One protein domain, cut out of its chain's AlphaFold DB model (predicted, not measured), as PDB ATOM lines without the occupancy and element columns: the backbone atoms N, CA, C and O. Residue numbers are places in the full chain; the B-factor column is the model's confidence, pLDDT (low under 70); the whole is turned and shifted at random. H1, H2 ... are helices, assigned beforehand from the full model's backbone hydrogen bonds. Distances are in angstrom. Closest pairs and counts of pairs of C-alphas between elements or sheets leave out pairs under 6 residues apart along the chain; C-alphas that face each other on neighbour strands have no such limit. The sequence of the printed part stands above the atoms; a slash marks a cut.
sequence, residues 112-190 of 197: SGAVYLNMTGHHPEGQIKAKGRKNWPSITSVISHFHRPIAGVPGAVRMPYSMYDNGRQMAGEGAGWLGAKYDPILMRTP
ATOM      1  N   SER A 112     -28.536 -40.316 -10.604       90.06
ATOM      2  CA  SER A 112     -29.433 -39.520  -9.750       90.06
ATOM      3  C   SER A 112     -29.969 -40.262  -8.534       90.06
ATOM      4  O   SER A 112     -30.048 -39.690  -7.446       90.06
ATOM      5  N   GLY A 113     -30.295 -41.542  -8.695       92.44
ATOM      6  CA  GLY A 113     -30.753 -42.379  -7.598       92.44
ATOM      7  C   GLY A 113     -29.630 -42.727  -6.618       92.44
ATOM      8  O   GLY A 113     -29.849 -42.701  -5.407       92.44
ATOM      9  N   ALA A 114     -28.426 -42.993  -7.127       91.31
ATOM     10  CA  ALA A 114     -27.235 -43.253  -6.326       91.31
ATOM     11  C   ALA A 114     -26.834 -42.028  -5.495       91.31
ATOM     12  O   ALA A 114     -26.596 -42.159  -4.295       91.31
ATOM     13  N   VAL A 115     -26.829 -40.827  -6.088       92.19
ATOM     14  CA  VAL A 115     -26.596 -39.572  -5.353       92.19
ATOM     15  C   VAL A 115     -27.599 -39.411  -4.212       92.19
ATOM     16  O   VAL A 115     -27.206 -39.174  -3.070       92.19
ATOM     17  N   TYR A 116     -28.889 -39.587  -4.499       94.75
ATOM     18  CA  TYR A 116     -29.935 -39.460  -3.490       94.75
ATOM     19  C   TYR A 116     -29.731 -40.439  -2.327       94.75
ATOM     20  O   TYR A 116     -29.796 -40.038  -1.164       94.75
ATOM     21  N   LEU A 117     -29.422 -41.701  -2.634       94.88
ATOM     22  CA  LEU A 117     -29.179 -42.735  -1.631       94.88
ATOM     23  C   LEU A 117     -27.940 -42.431  -0.788       94.88
ATOM     24  O   LEU A 117     -28.017 -42.501   0.434       94.88
ATOM     25  N   ASN A 118     -26.826 -42.023  -1.398       92.75
ATOM     26  CA  ASN A 118     -25.611 -41.665  -0.659       92.75
ATOM     27  C   ASN A 118     -25.829 -40.471   0.279       92.75
ATOM     28  O   ASN A 118     -25.298 -40.443   1.388       92.75
ATOM     29  N   MET A 119     -26.621 -39.488  -0.152       94.00
ATOM     30  CA  MET A 119     -26.837 -38.273   0.629       94.00
ATOM     31  C   MET A 119     -27.905 -38.424   1.714       94.00
ATOM     32  O   MET A 119     -27.839 -37.702   2.708       94.00
ATOM     33  N   THR A 120     -28.875 -39.327   1.547       95.44
ATOM     34  CA  THR A 120     -30.033 -39.463   2.457       95.44
ATOM     35  C   THR A 120     -30.089 -40.795   3.204       95.44
ATOM     36  O   THR A 120     -30.831 -40.915   4.177       95.44
ATOM     37  N   GLY A 121     -29.346 -41.809   2.759       95.00
ATOM     38  CA  GLY A 121     -29.433 -43.184   3.256       95.00
ATOM     39  C   GLY A 121     -30.682 -43.950   2.802       95.00
ATOM     40  O   GLY A 121     -30.910 -45.049   3.295       95.00
ATOM     41  N   HIS A 122     -31.491 -43.393   1.894       95.00
ATOM     42  CA  HIS A 122     -32.776 -43.967   1.490       95.00
ATOM     43  C   HIS A 122     -32.875 -44.138  -0.024       95.00
ATOM     44  O   HIS A 122     -32.357 -43.336  -0.804       95.00
ATOM     45  N   HIS A 123     -33.588 -45.177  -0.455       93.44
ATOM     46  CA  HIS A 123     -33.916 -45.346  -1.864       93.44
ATOM     47  C   HIS A 123     -34.880 -44.241  -2.329       93.44
ATOM     48  O   HIS A 123     -35.731 -43.795  -1.557       93.44
ATOM     49  N   PRO A 124     -34.759 -43.764  -3.579       90.56
ATOM     50  CA  PRO A 124     -35.719 -42.820  -4.132       90.56
ATOM     51  C   PRO A 124     -37.085 -43.491  -4.320       90.56
ATOM     52  O   PRO A 124     -37.188 -44.541  -4.951       90.56
ATOM     53  N   GLU A 125     -38.138 -42.862  -3.807       86.81
ATOM     54  CA  GLU A 125     -39.522 -43.315  -3.968       86.81
ATOM     55  C   GLU A 125     -40.202 -42.502  -5.079       86.81
ATOM     56  O   GLU A 125     -40.472 -41.307  -4.933       86.81
ATOM     57  N   GLY A 126     -40.454 -43.142  -6.224       84.62
ATOM     58  CA  GLY A 126     -41.055 -42.488  -7.386       84.62
ATOM     59  C   GLY A 126     -40.196 -41.351  -7.954       84.62
ATOM     60  O   GLY A 126     -38.971 -41.438  -8.041       84.62
ATOM     61  N   GLN A 127     -40.843 -40.266  -8.392       83.88
ATOM     62  CA  GLN A 127     -40.140 -39.122  -8.974       83.88
ATOM     63  C   GLN A 127     -39.568 -38.184  -7.900       83.88
ATOM     64  O   GLN A 127     -40.268 -37.328  -7.354       83.88
ATOM     65  N   ILE A 128     -38.256 -38.271  -7.681       89.94
ATOM     66  CA  ILE A 128     -37.506 -37.345  -6.823       89.94
ATOM     67  C   ILE A 128     -37.283 -35.980  -7.502       89.94
ATOM     68  O   ILE A 128     -36.828 -35.870  -8.648       89.94
ATOM     69  N   LYS A 129     -37.594 -34.898  -6.779       92.50
ATOM     70  CA  LYS A 129     -37.373 -33.503  -7.212       92.50
ATOM     71  C   LYS A 129     -36.327 -32.852  -6.317       92.50
ATOM     72  O   LYS A 129     -36.384 -33.028  -5.105       92.50
ATOM     73  N   ALA A 130     -35.423 -32.051  -6.882       91.75
ATOM     74  CA  ALA A 130     -34.278 -31.479  -6.161       91.75
ATOM     75  C   ALA A 130     -34.648 -30.807  -4.826       91.75
ATOM     76  O   ALA A 130     -34.090 -31.119  -3.777       91.75
ATOM     77  N   LYS A 131     -35.656 -29.930  -4.863       90.88
ATOM     78  CA  LYS A 131     -36.165 -29.171  -3.707       90.88
ATOM     79  C   LYS A 131     -37.470 -29.752  -3.145       90.88
ATOM     80  O   LYS A 131     -38.281 -29.033  -2.566       90.88
ATOM     81  N   GLY A 132     -37.720 -31.041  -3.377       92.44
ATOM     82  CA  GLY A 132     -38.940 -31.716  -2.944       92.44
ATOM     83  C   GLY A 132     -39.015 -31.843  -1.423       92.44
ATOM     84  O   GLY A 132     -38.119 -32.398  -0.797       92.44
ATOM     85  N   ARG A 133     -40.120 -31.390  -0.820       94.06
ATOM     86  CA  ARG A 133     -40.380 -31.541   0.626       94.06
ATOM     87  C   ARG A 133     -40.867 -32.931   1.037       94.06
ATOM     88  O   ARG A 133     -41.038 -33.182   2.217       94.06
ATOM     89  N   LYS A 134     -41.059 -33.832   0.073       93.88
ATOM     90  CA  LYS A 134     -41.299 -35.261   0.320       93.88
ATOM     91  C   LYS A 134     -40.006 -36.083   0.354       93.88
ATOM     92  O   LYS A 134     -40.053 -37.254   0.690       93.88
ATOM     93  N   ASN A 135     -38.866 -35.484   0.000       95.81
ATOM     94  CA  ASN A 135     -37.582 -36.173   0.042       95.81
ATOM     95  C   ASN A 135     -37.197 -36.514   1.485       95.81
ATOM     96  O   ASN A 135     -37.531 -35.775   2.415       95.81
ATOM     97  N   TRP A 136     -36.410 -37.572   1.642       97.31
ATOM     98  CA  TRP A 136     -35.659 -37.845   2.856       97.31
ATOM     99  C   TRP A 136     -34.617 -36.735   3.090       97.31
ATOM    100  O   TRP A 136     -34.033 -36.233   2.120       97.31
ATOM    101  N   PRO A 137     -34.397 -36.305   4.347       96.88
ATOM    102  CA  PRO A 137     -33.395 -35.302   4.673       96.88
ATOM    103  C   PRO A 137     -31.991 -35.806   4.346       96.88
ATOM    104  O   PRO A 137     -31.650 -36.962   4.595       96.88
ATOM    105  N   SER A 138     -31.155 -34.908   3.834       95.88
ATOM    106  CA  SER A 138     -29.730 -35.172   3.655       95.88
ATOM    107  C   SER A 138     -29.022 -35.390   4.996       95.88
ATOM    108  O   SER A 138     -29.445 -34.860   6.027       95.88
ATOM    109  N   ILE A 139     -27.885 -36.091   4.991       94.81
ATOM    110  CA  ILE A 139     -27.050 -36.299   6.184       94.81
ATOM    111  C   ILE A 139     -26.689 -34.975   6.873       94.81
ATOM    112  O   ILE A 139     -26.705 -34.884   8.099       94.81
ATOM    113  N   THR A 140     -26.435 -33.915   6.103       93.62
ATOM    114  CA  THR A 140     -26.132 -32.584   6.644       93.62
ATOM    115  C   THR A 140     -27.348 -31.947   7.314       93.62
ATOM    116  O   THR A 140     -27.201 -31.322   8.362       93.62
ATOM    117  N   SER A 141     -28.553 -32.160   6.780       95.31
ATOM    118  CA  SER A 141     -29.805 -31.685   7.385       95.31
ATOM    119  C   SER A 141     -30.141 -32.439   8.673       95.31
ATOM    120  O   SER A 141     -30.551 -31.831   9.662       95.31
ATOM    121  N   VAL A 142     -29.906 -33.755   8.695       95.06
ATOM    122  CA  VAL A 142     -30.044 -34.577   9.907       95.06
ATOM    123  C   VAL A 142     -29.072 -34.096  10.989       95.06
ATOM    124  O   VAL A 142     -29.474 -33.892  12.135       95.06
ATOM    125  N   ILE A 143     -27.810 -33.831  10.632       91.31
ATOM    126  CA  ILE A 143     -26.828 -33.251  11.560       91.31
ATOM    127  C   ILE A 143     -27.298 -31.881  12.060       91.31
ATOM    128  O   ILE A 143     -27.265 -31.648  13.265       91.31
ATOM    129  N   SER A 144     -27.785 -31.007  11.173       92.19
ATOM    130  CA  SER A 144     -28.331 -29.687  11.525       92.19
ATOM    131  C   SER A 144     -29.477 -29.784  12.540       92.19
ATOM    132  O   SER A 144     -29.579 -28.957  13.444       92.19
ATOM    133  N   HIS A 145     -30.309 -30.825  12.449       93.25
ATOM    134  CA  HIS A 145     -31.404 -31.057  13.388       93.25
ATOM    135  C   HIS A 145     -30.946 -31.459  14.791       93.25
ATOM    136  O   HIS A 145     -31.492 -30.967  15.781       93.25
ATOM    137  N   PHE A 146     -29.933 -32.319  14.893       90.50
ATOM    138  CA  PHE A 146     -29.408 -32.774  16.185       90.50
ATOM    139  C   PHE A 146     -28.328 -31.855  16.772       90.50
ATOM    140  O   PHE A 146     -28.010 -31.940  17.965       90.50
ATOM    141  N   HIS A 147     -27.735 -30.989  15.955       86.38
ATOM    142  CA  HIS A 147     -26.716 -30.044  16.379       86.38
ATOM    143  C   HIS A 147     -27.339 -28.735  16.879       86.38
ATOM    144  O   HIS A 147     -28.354 -28.263  16.380       86.38
ATOM    145  N   ARG A 148     -26.705 -28.123  17.882       86.19
ATOM    146  CA  ARG A 148     -27.047 -26.779  18.361       86.19
ATOM    147  C   ARG A 148     -25.891 -25.855  17.986       86.19
ATOM    148  O   ARG A 148     -24.899 -25.852  18.720       86.19
ATOM    149  N   PRO A 149     -25.968 -25.151  16.844       84.75
ATOM    150  CA  PRO A 149     -24.908 -24.241  16.448       84.75
ATOM    151  C   PRO A 149     -24.834 -23.055  17.414       84.75
ATOM    152  O   PRO A 149     -25.794 -22.735  18.120       84.75
ATOM    153  N   ILE A 150     -23.677 -22.398  17.437       87.06
ATOM    154  CA  ILE A 150     -23.515 -21.108  18.113       87.06
ATOM    155  C   ILE A 150     -24.477 -20.105  17.459       87.06
ATOM    156  O   ILE A 150     -24.702 -20.159  16.248       87.06
ATOM    157  N   ALA A 151     -25.050 -19.196  18.251       88.25
ATOM    158  CA  ALA A 151     -25.925 -18.149  17.733       88.25
ATOM    159  C   ALA A 151     -25.244 -17.390  16.575       88.25
ATOM    160  O   ALA A 151     -24.077 -17.018  16.674       88.25
ATOM    161  N   GLY A 152     -25.966 -17.197  15.469       87.38
ATOM    162  CA  GLY A 152     -25.438 -16.568  14.252       87.38
ATOM    163  C   GLY A 152     -24.714 -17.510  13.281       87.38
ATOM    164  O   GLY A 152     -24.384 -17.084  12.177       87.38
ATOM    165  N   VAL A 153     -24.504 -18.785  13.631       89.38
ATOM    166  CA  VAL A 153     -23.886 -19.785  12.744       89.38
ATOM    167  C   VAL A 153     -24.958 -20.736  12.195       89.38
ATOM    168  O   VAL A 153     -25.778 -21.239  12.966       89.38
ATOM    169  N   PRO A 154     -24.984 -21.023  10.879       89.94
ATOM    170  CA  PRO A 154     -25.917 -21.999  10.326       89.94
ATOM    171  C   PRO A 154     -25.649 -23.415  10.849       89.94
ATOM    172  O   PRO A 154     -24.505 -23.812  11.058       89.94
ATOM    173  N   GLY A 155     -26.714 -24.206  11.010       91.25
ATOM    174  CA  GLY A 155     -26.608 -25.598  11.470       91.25
ATOM    175  C   GLY A 155     -25.922 -26.533  10.469       91.25
ATOM    176  O   GLY A 155     -25.317 -27.525  10.871       91.25
ATOM    177  N   ALA A 156     -25.968 -26.197   9.176       93.56
ATOM    178  CA  ALA A 156     -25.212 -26.866   8.128       93.56
ATOM    179  C   ALA A 156     -24.903 -25.910   6.968       93.56
ATOM    180  O   ALA A 156     -25.705 -25.040   6.619       93.56
ATOM    181  N   VAL A 157     -23.747 -26.120   6.345       93.50
ATOM    182  CA  VAL A 157     -23.296 -25.403   5.149       93.50
ATOM    183  C   VAL A 157     -22.937 -26.429   4.087       93.50
ATOM    184  O   VAL A 157     -22.342 -27.464   4.393       93.50
ATOM    185  N   ARG A 158     -23.289 -26.137   2.837       93.12
ATOM    186  CA  ARG A 158     -22.841 -26.886   1.663       93.12
ATOM    187  C   ARG A 158     -22.010 -25.986   0.758       93.12
ATOM    188  O   ARG A 158     -22.317 -24.804   0.607       93.12
ATOM    189  N   MET A 159     -20.976 -26.569   0.166       91.88
ATOM    190  CA  MET A 159     -19.987 -25.890  -0.664       91.88
ATOM    191  C   MET A 159     -19.627 -26.767  -1.873       91.88
ATOM    192  O   MET A 159     -19.652 -27.990  -1.737       91.88
ATOM    193  N   PRO A 160     -19.193 -26.181  -3.003       90.00
ATOM    194  CA  PRO A 160     -19.316 -24.768  -3.376       90.00
ATOM    195  C   PRO A 160     -20.554 -24.484  -4.244       90.00
ATOM    196  O   PRO A 160     -20.898 -23.328  -4.487       90.00
ATOM    197  N   TYR A 161     -21.237 -25.520  -4.727       89.56
ATOM    198  CA  TYR A 161     -22.387 -25.427  -5.624       89.56
ATOM    199  C   TYR A 161     -23.388 -26.550  -5.344       89.56
ATOM    200  O   TYR A 161     -23.064 -27.532  -4.681       89.56
ATOM    201  N   SER A 162     -24.614 -26.397  -5.854       91.38
ATOM    202  CA  SER A 162     -25.542 -27.526  -5.924       91.38
ATOM    203  C   SER A 162     -25.057 -28.550  -6.940       91.38
ATOM    204  O   SER A 162     -24.507 -28.181  -7.974       91.38
ATOM    205  N   MET A 163     -25.345 -29.817  -6.698       90.75
ATOM    206  CA  MET A 163     -25.052 -30.891  -7.641       90.75
ATOM    207  C   MET A 163     -26.009 -30.837  -8.845       90.75
ATOM    208  O   MET A 163     -27.230 -30.827  -8.668       90.75
ATOM    209  N   TYR A 164     -25.462 -30.794 -10.064       91.06
ATOM    210  CA  TYR A 164     -26.209 -30.718 -11.327       91.06
ATOM    211  C   TYR A 164     -25.706 -31.746 -12.330       91.06
ATOM    212  O   TYR A 164     -24.540 -31.694 -12.708       91.06
ATOM    213  N   ASP A 165     -26.593 -32.608 -12.813       88.06
ATOM    214  CA  ASP A 165     -26.293 -33.604 -13.842       88.06
ATOM    215  C   ASP A 165     -27.239 -33.419 -15.032       88.06
ATOM    216  O   ASP A 165     -28.441 -33.214 -14.841       88.06
ATOM    217  N   ASN A 166     -26.700 -33.430 -16.254       86.06
ATOM    218  CA  ASN A 166     -27.445 -33.193 -17.499       86.06
ATOM    219  C   ASN A 166     -28.402 -31.980 -17.428       86.06
ATOM    220  O   ASN A 166     -29.572 -32.053 -17.803       86.06
ATOM    221  N   GLY A 167     -27.924 -30.860 -16.869       87.81
ATOM    222  CA  GLY A 167     -28.698 -29.618 -16.718       87.81
ATOM    223  C   GLY A 167     -29.769 -29.639 -15.616       87.81
ATOM    224  O   GLY A 167     -30.431 -28.626 -15.384       87.81
ATOM    225  N   ARG A 168     -29.932 -30.749 -14.887       88.81
ATOM    226  CA  ARG A 168     -30.923 -30.900 -13.817       88.81
ATOM    227  C   ARG A 168     -30.256 -30.916 -12.446       88.81
ATOM    228  O   ARG A 168     -29.307 -31.656 -12.209       88.81
ATOM    229  N   GLN A 169     -30.796 -30.134 -11.510       92.44
ATOM    230  CA  GLN A 169     -30.348 -30.195 -10.119       92.44
ATOM    231  C   GLN A 169     -30.703 -31.562  -9.517       92.44
ATOM    232  O   GLN A 169     -31.840 -32.036  -9.648       92.44
ATOM    233  N   MET A 170     -29.746 -32.167  -8.827       92.44
ATOM    234  CA  MET A 170     -29.914 -33.447  -8.146       92.44
ATOM    235  C   MET A 170     -30.739 -33.293  -6.863       92.44
ATOM    236  O   MET A 170     -30.787 -32.228  -6.244       92.44
ATOM    237  N   ALA A 171     -31.424 -34.365  -6.467       94.38
ATOM    238  CA  ALA A 171     -32.116 -34.435  -5.184       94.38
ATOM    239  C   ALA A 171     -31.205 -35.007  -4.092       94.38
ATOM    240  O   ALA A 171     -30.187 -35.628  -4.380       94.38
ATOM    241  N   GLY A 172     -31.605 -34.814  -2.833       94.12
ATOM    242  CA  GLY A 172     -30.873 -35.320  -1.668       94.12
ATOM    243  C   GLY A 172     -29.926 -34.307  -1.025       94.12
ATOM    244  O   GLY A 172     -29.237 -34.650  -0.078       94.12
ATOM    245  N   GLU A 173     -29.894 -33.052  -1.486       94.31
ATOM    246  CA  GLU A 173     -29.054 -32.009  -0.872       94.31
ATOM    247  C   GLU A 173     -29.726 -31.305   0.324       94.31
ATOM    248  O   GLU A 173     -29.035 -30.771   1.190       94.31
ATOM    249  N   GLY A 174     -31.061 -31.273   0.359       95.25
ATOM    250  CA  GLY A 174     -31.851 -30.493   1.320       95.25
ATOM    251  C   GLY A 174     -32.465 -31.304   2.462       95.25
ATOM    252  O   GLY A 174     -32.316 -32.522   2.549       95.25
ATOM    253  N   ALA A 175     -33.222 -30.613   3.309       96.44
ATOM    254  CA  ALA A 175     -33.861 -31.163   4.499       96.44
ATOM    255  C   ALA A 175     -35.152 -31.937   4.211       96.44
ATOM    256  O   ALA A 175     -35.668 -32.614   5.094       96.44
ATOM    257  N   GLY A 176     -35.692 -31.851   2.994       95.81
ATOM    258  CA  GLY A 176     -36.878 -32.618   2.626       95.81
ATOM    259  C   GLY A 176     -38.051 -32.352   3.576       95.81
ATOM    260  O   GLY A 176     -38.383 -31.183   3.817       95.81
ATOM    261  N   TRP A 177     -38.645 -33.417   4.119       95.75
ATOM    262  CA  TRP A 177     -39.764 -33.344   5.071       95.75
ATOM    263  C   TRP A 177     -39.385 -32.772   6.445       95.75
ATOM    264  O   TRP A 177     -40.263 -32.325   7.178       95.75
ATOM    265  N   LEU A 178     -38.094 -32.712   6.788       96.44
ATOM    266  CA  LEU A 178     -37.610 -32.133   8.049       96.44
ATOM    267  C   LEU A 178     -37.834 -30.610   8.107       96.44
ATOM    268  O   LEU A 178     -37.863 -30.015   9.183       96.44
ATOM    269  N   GLY A 179     -38.049 -29.986   6.945       95.31
ATOM    270  CA  GLY A 179     -38.470 -28.596   6.819       95.31
ATOM    271  C   GLY A 179     -37.326 -27.615   6.572       95.31
ATOM    272  O   GLY A 179     -36.156 -27.881   6.845       95.31
ATOM    273  N   ALA A 180     -37.688 -26.441   6.051       93.88
ATOM    274  CA  ALA A 180     -36.738 -25.445   5.551       93.88
ATOM    275  C   ALA A 180     -35.746 -24.934   6.606       93.88
ATOM    276  O   ALA A 180     -34.631 -24.548   6.272       93.88
ATOM    277  N   LYS A 181     -36.129 -24.983   7.886       92.75
ATOM    278  CA  LYS A 181     -35.276 -24.611   9.024       92.75
ATOM    279  C   LYS A 181     -33.948 -25.376   9.054       92.75
ATOM    280  O   LYS A 181     -32.965 -24.850   9.565       92.75
ATOM    281  N   TYR A 182     -33.928 -26.604   8.536       95.06
ATOM    282  CA  TYR A 182     -32.754 -27.473   8.565       95.06
ATOM    283  C   TYR A 182     -32.056 -27.587   7.207       95.06
ATOM    284  O   TYR A 182     -31.105 -28.360   7.094       95.06
ATOM    285  N   ASP A 183     -32.498 -26.837   6.187       94.81
ATOM    286  CA  ASP A 183     -31.817 -26.830   4.894       94.81
ATOM    287  C   ASP A 183     -30.387 -26.280   5.056       94.81
ATOM    288  O   ASP A 183     -30.197 -25.225   5.671       94.81
ATOM    289  N   PRO A 184     -29.365 -26.950   4.495       94.31
ATOM    290  CA  PRO A 184     -28.010 -26.425   4.508       94.31
ATOM    291  C   PRO A 184     -27.916 -25.158   3.655       94.31
ATOM    292  O   PRO A 184     -28.384 -25.114   2.510       94.31
ATOM    293  N   ILE A 185     -27.237 -24.140   4.181       93.56
ATOM    294  CA  ILE A 185     -26.967 -22.915   3.425       93.56
ATOM    295  C   ILE A 185     -25.938 -23.229   2.340       93.56
ATOM    296  O   ILE A 185     -24.866 -23.762   2.628       93.56
ATOM    297  N   LEU A 186     -26.256 -22.896   1.085       92.56
ATOM    298  CA  LEU A 186     -25.274 -22.937   0.005       92.56
ATOM    299  C   LEU A 186     -24.373 -21.718   0.101       92.56
ATOM    300  O   LEU A 186     -24.821 -20.602  -0.160       92.56
ATOM    301  N   MET A 187     -23.104 -21.946   0.402       91.50
ATOM    302  CA  MET A 187     -22.083 -20.919   0.309       91.50
ATOM    303  C   MET A 187     -21.231 -21.201  -0.932       91.50
ATOM    304  O   MET A 187     -20.799 -22.324  -1.194       91.50
ATOM    305  N   ARG A 188     -21.078 -20.175  -1.771       87.62
ATOM    306  CA  ARG A 188     -20.303 -20.259  -3.009       87.62
ATOM    307  C   ARG A 188     -18.881 -19.805  -2.738       87.62
ATOM    308  O   ARG A 188     -18.659 -18.918  -1.916       87.62
ATOM    309  N   THR A 189     -17.923 -20.391  -3.442       79.50
ATOM    310  CA  THR A 189     -16.569 -19.839  -3.480       79.50
ATOM    311  C   THR A 189     -16.611 -18.448  -4.116       79.50
ATOM    312  O   THR A 189     -17.229 -18.304  -5.176       79.50
ATOM    313  N   PRO A 190     -15.980 -17.433  -3.498       77.50
ATOM    314  CA  PRO A 190     -15.812 -16.127  -4.121       77.50
ATOM    315  C   PRO A 190     -15.145 -16.270  -5.498       77.50
ATOM    316  O   PRO A 190     -14.328 -17.181  -5.677       77.50
TER     317      PRO A 190
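Overview. This is residues 112 to 190 of the 197 residues of an uncharacterized protein of Verrucomicrobiales bacterium (UniProt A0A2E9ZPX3). This is a fold of little regular structure, mostly winding loops, with two short helices, H1 and then H2, set nearly end to end. The chain between them loops out and back, and residues 148 to 153 stick out beyond H2. The printed part has 79 residues, 17 of them in the named helices, with no named strand; the class is all helix. It is compact, with a radius of gyration of the C-alphas of 12.4 A and spans of 38 by 29 by 17 A.

Arrangement. H1, residues 112 to 120, and H2, residues 139 to 146, are close but not clearly touching; their closest C-alphas, Thr 120 and Ile 139, are 5.7 A apart. They run the same way at a shallow tilt of 26 degrees. In both, every O i to N i+4 pair is within hydrogen-bond range. Residues 157 to 158 pair with 185 to 186, parallel, and residues 164 to 165 with 168 to 169, antiparallel.

Along the chain. H1 begins at C-alpha 112 (-29.433, -39.520, -9.750) and is 12.2 A long. H2, 10.9 A long, ends at C-alpha 146 (-29.408, -32.774, 16.185).

Size, cuts and confidence. The C-alphas farthest apart, Ala 151 and Asn 166, are 38.3 A apart. The link from H1 to H2 is long, 18 residues. The printed part has no cut, and no printed residue is under 70 in pLDDT.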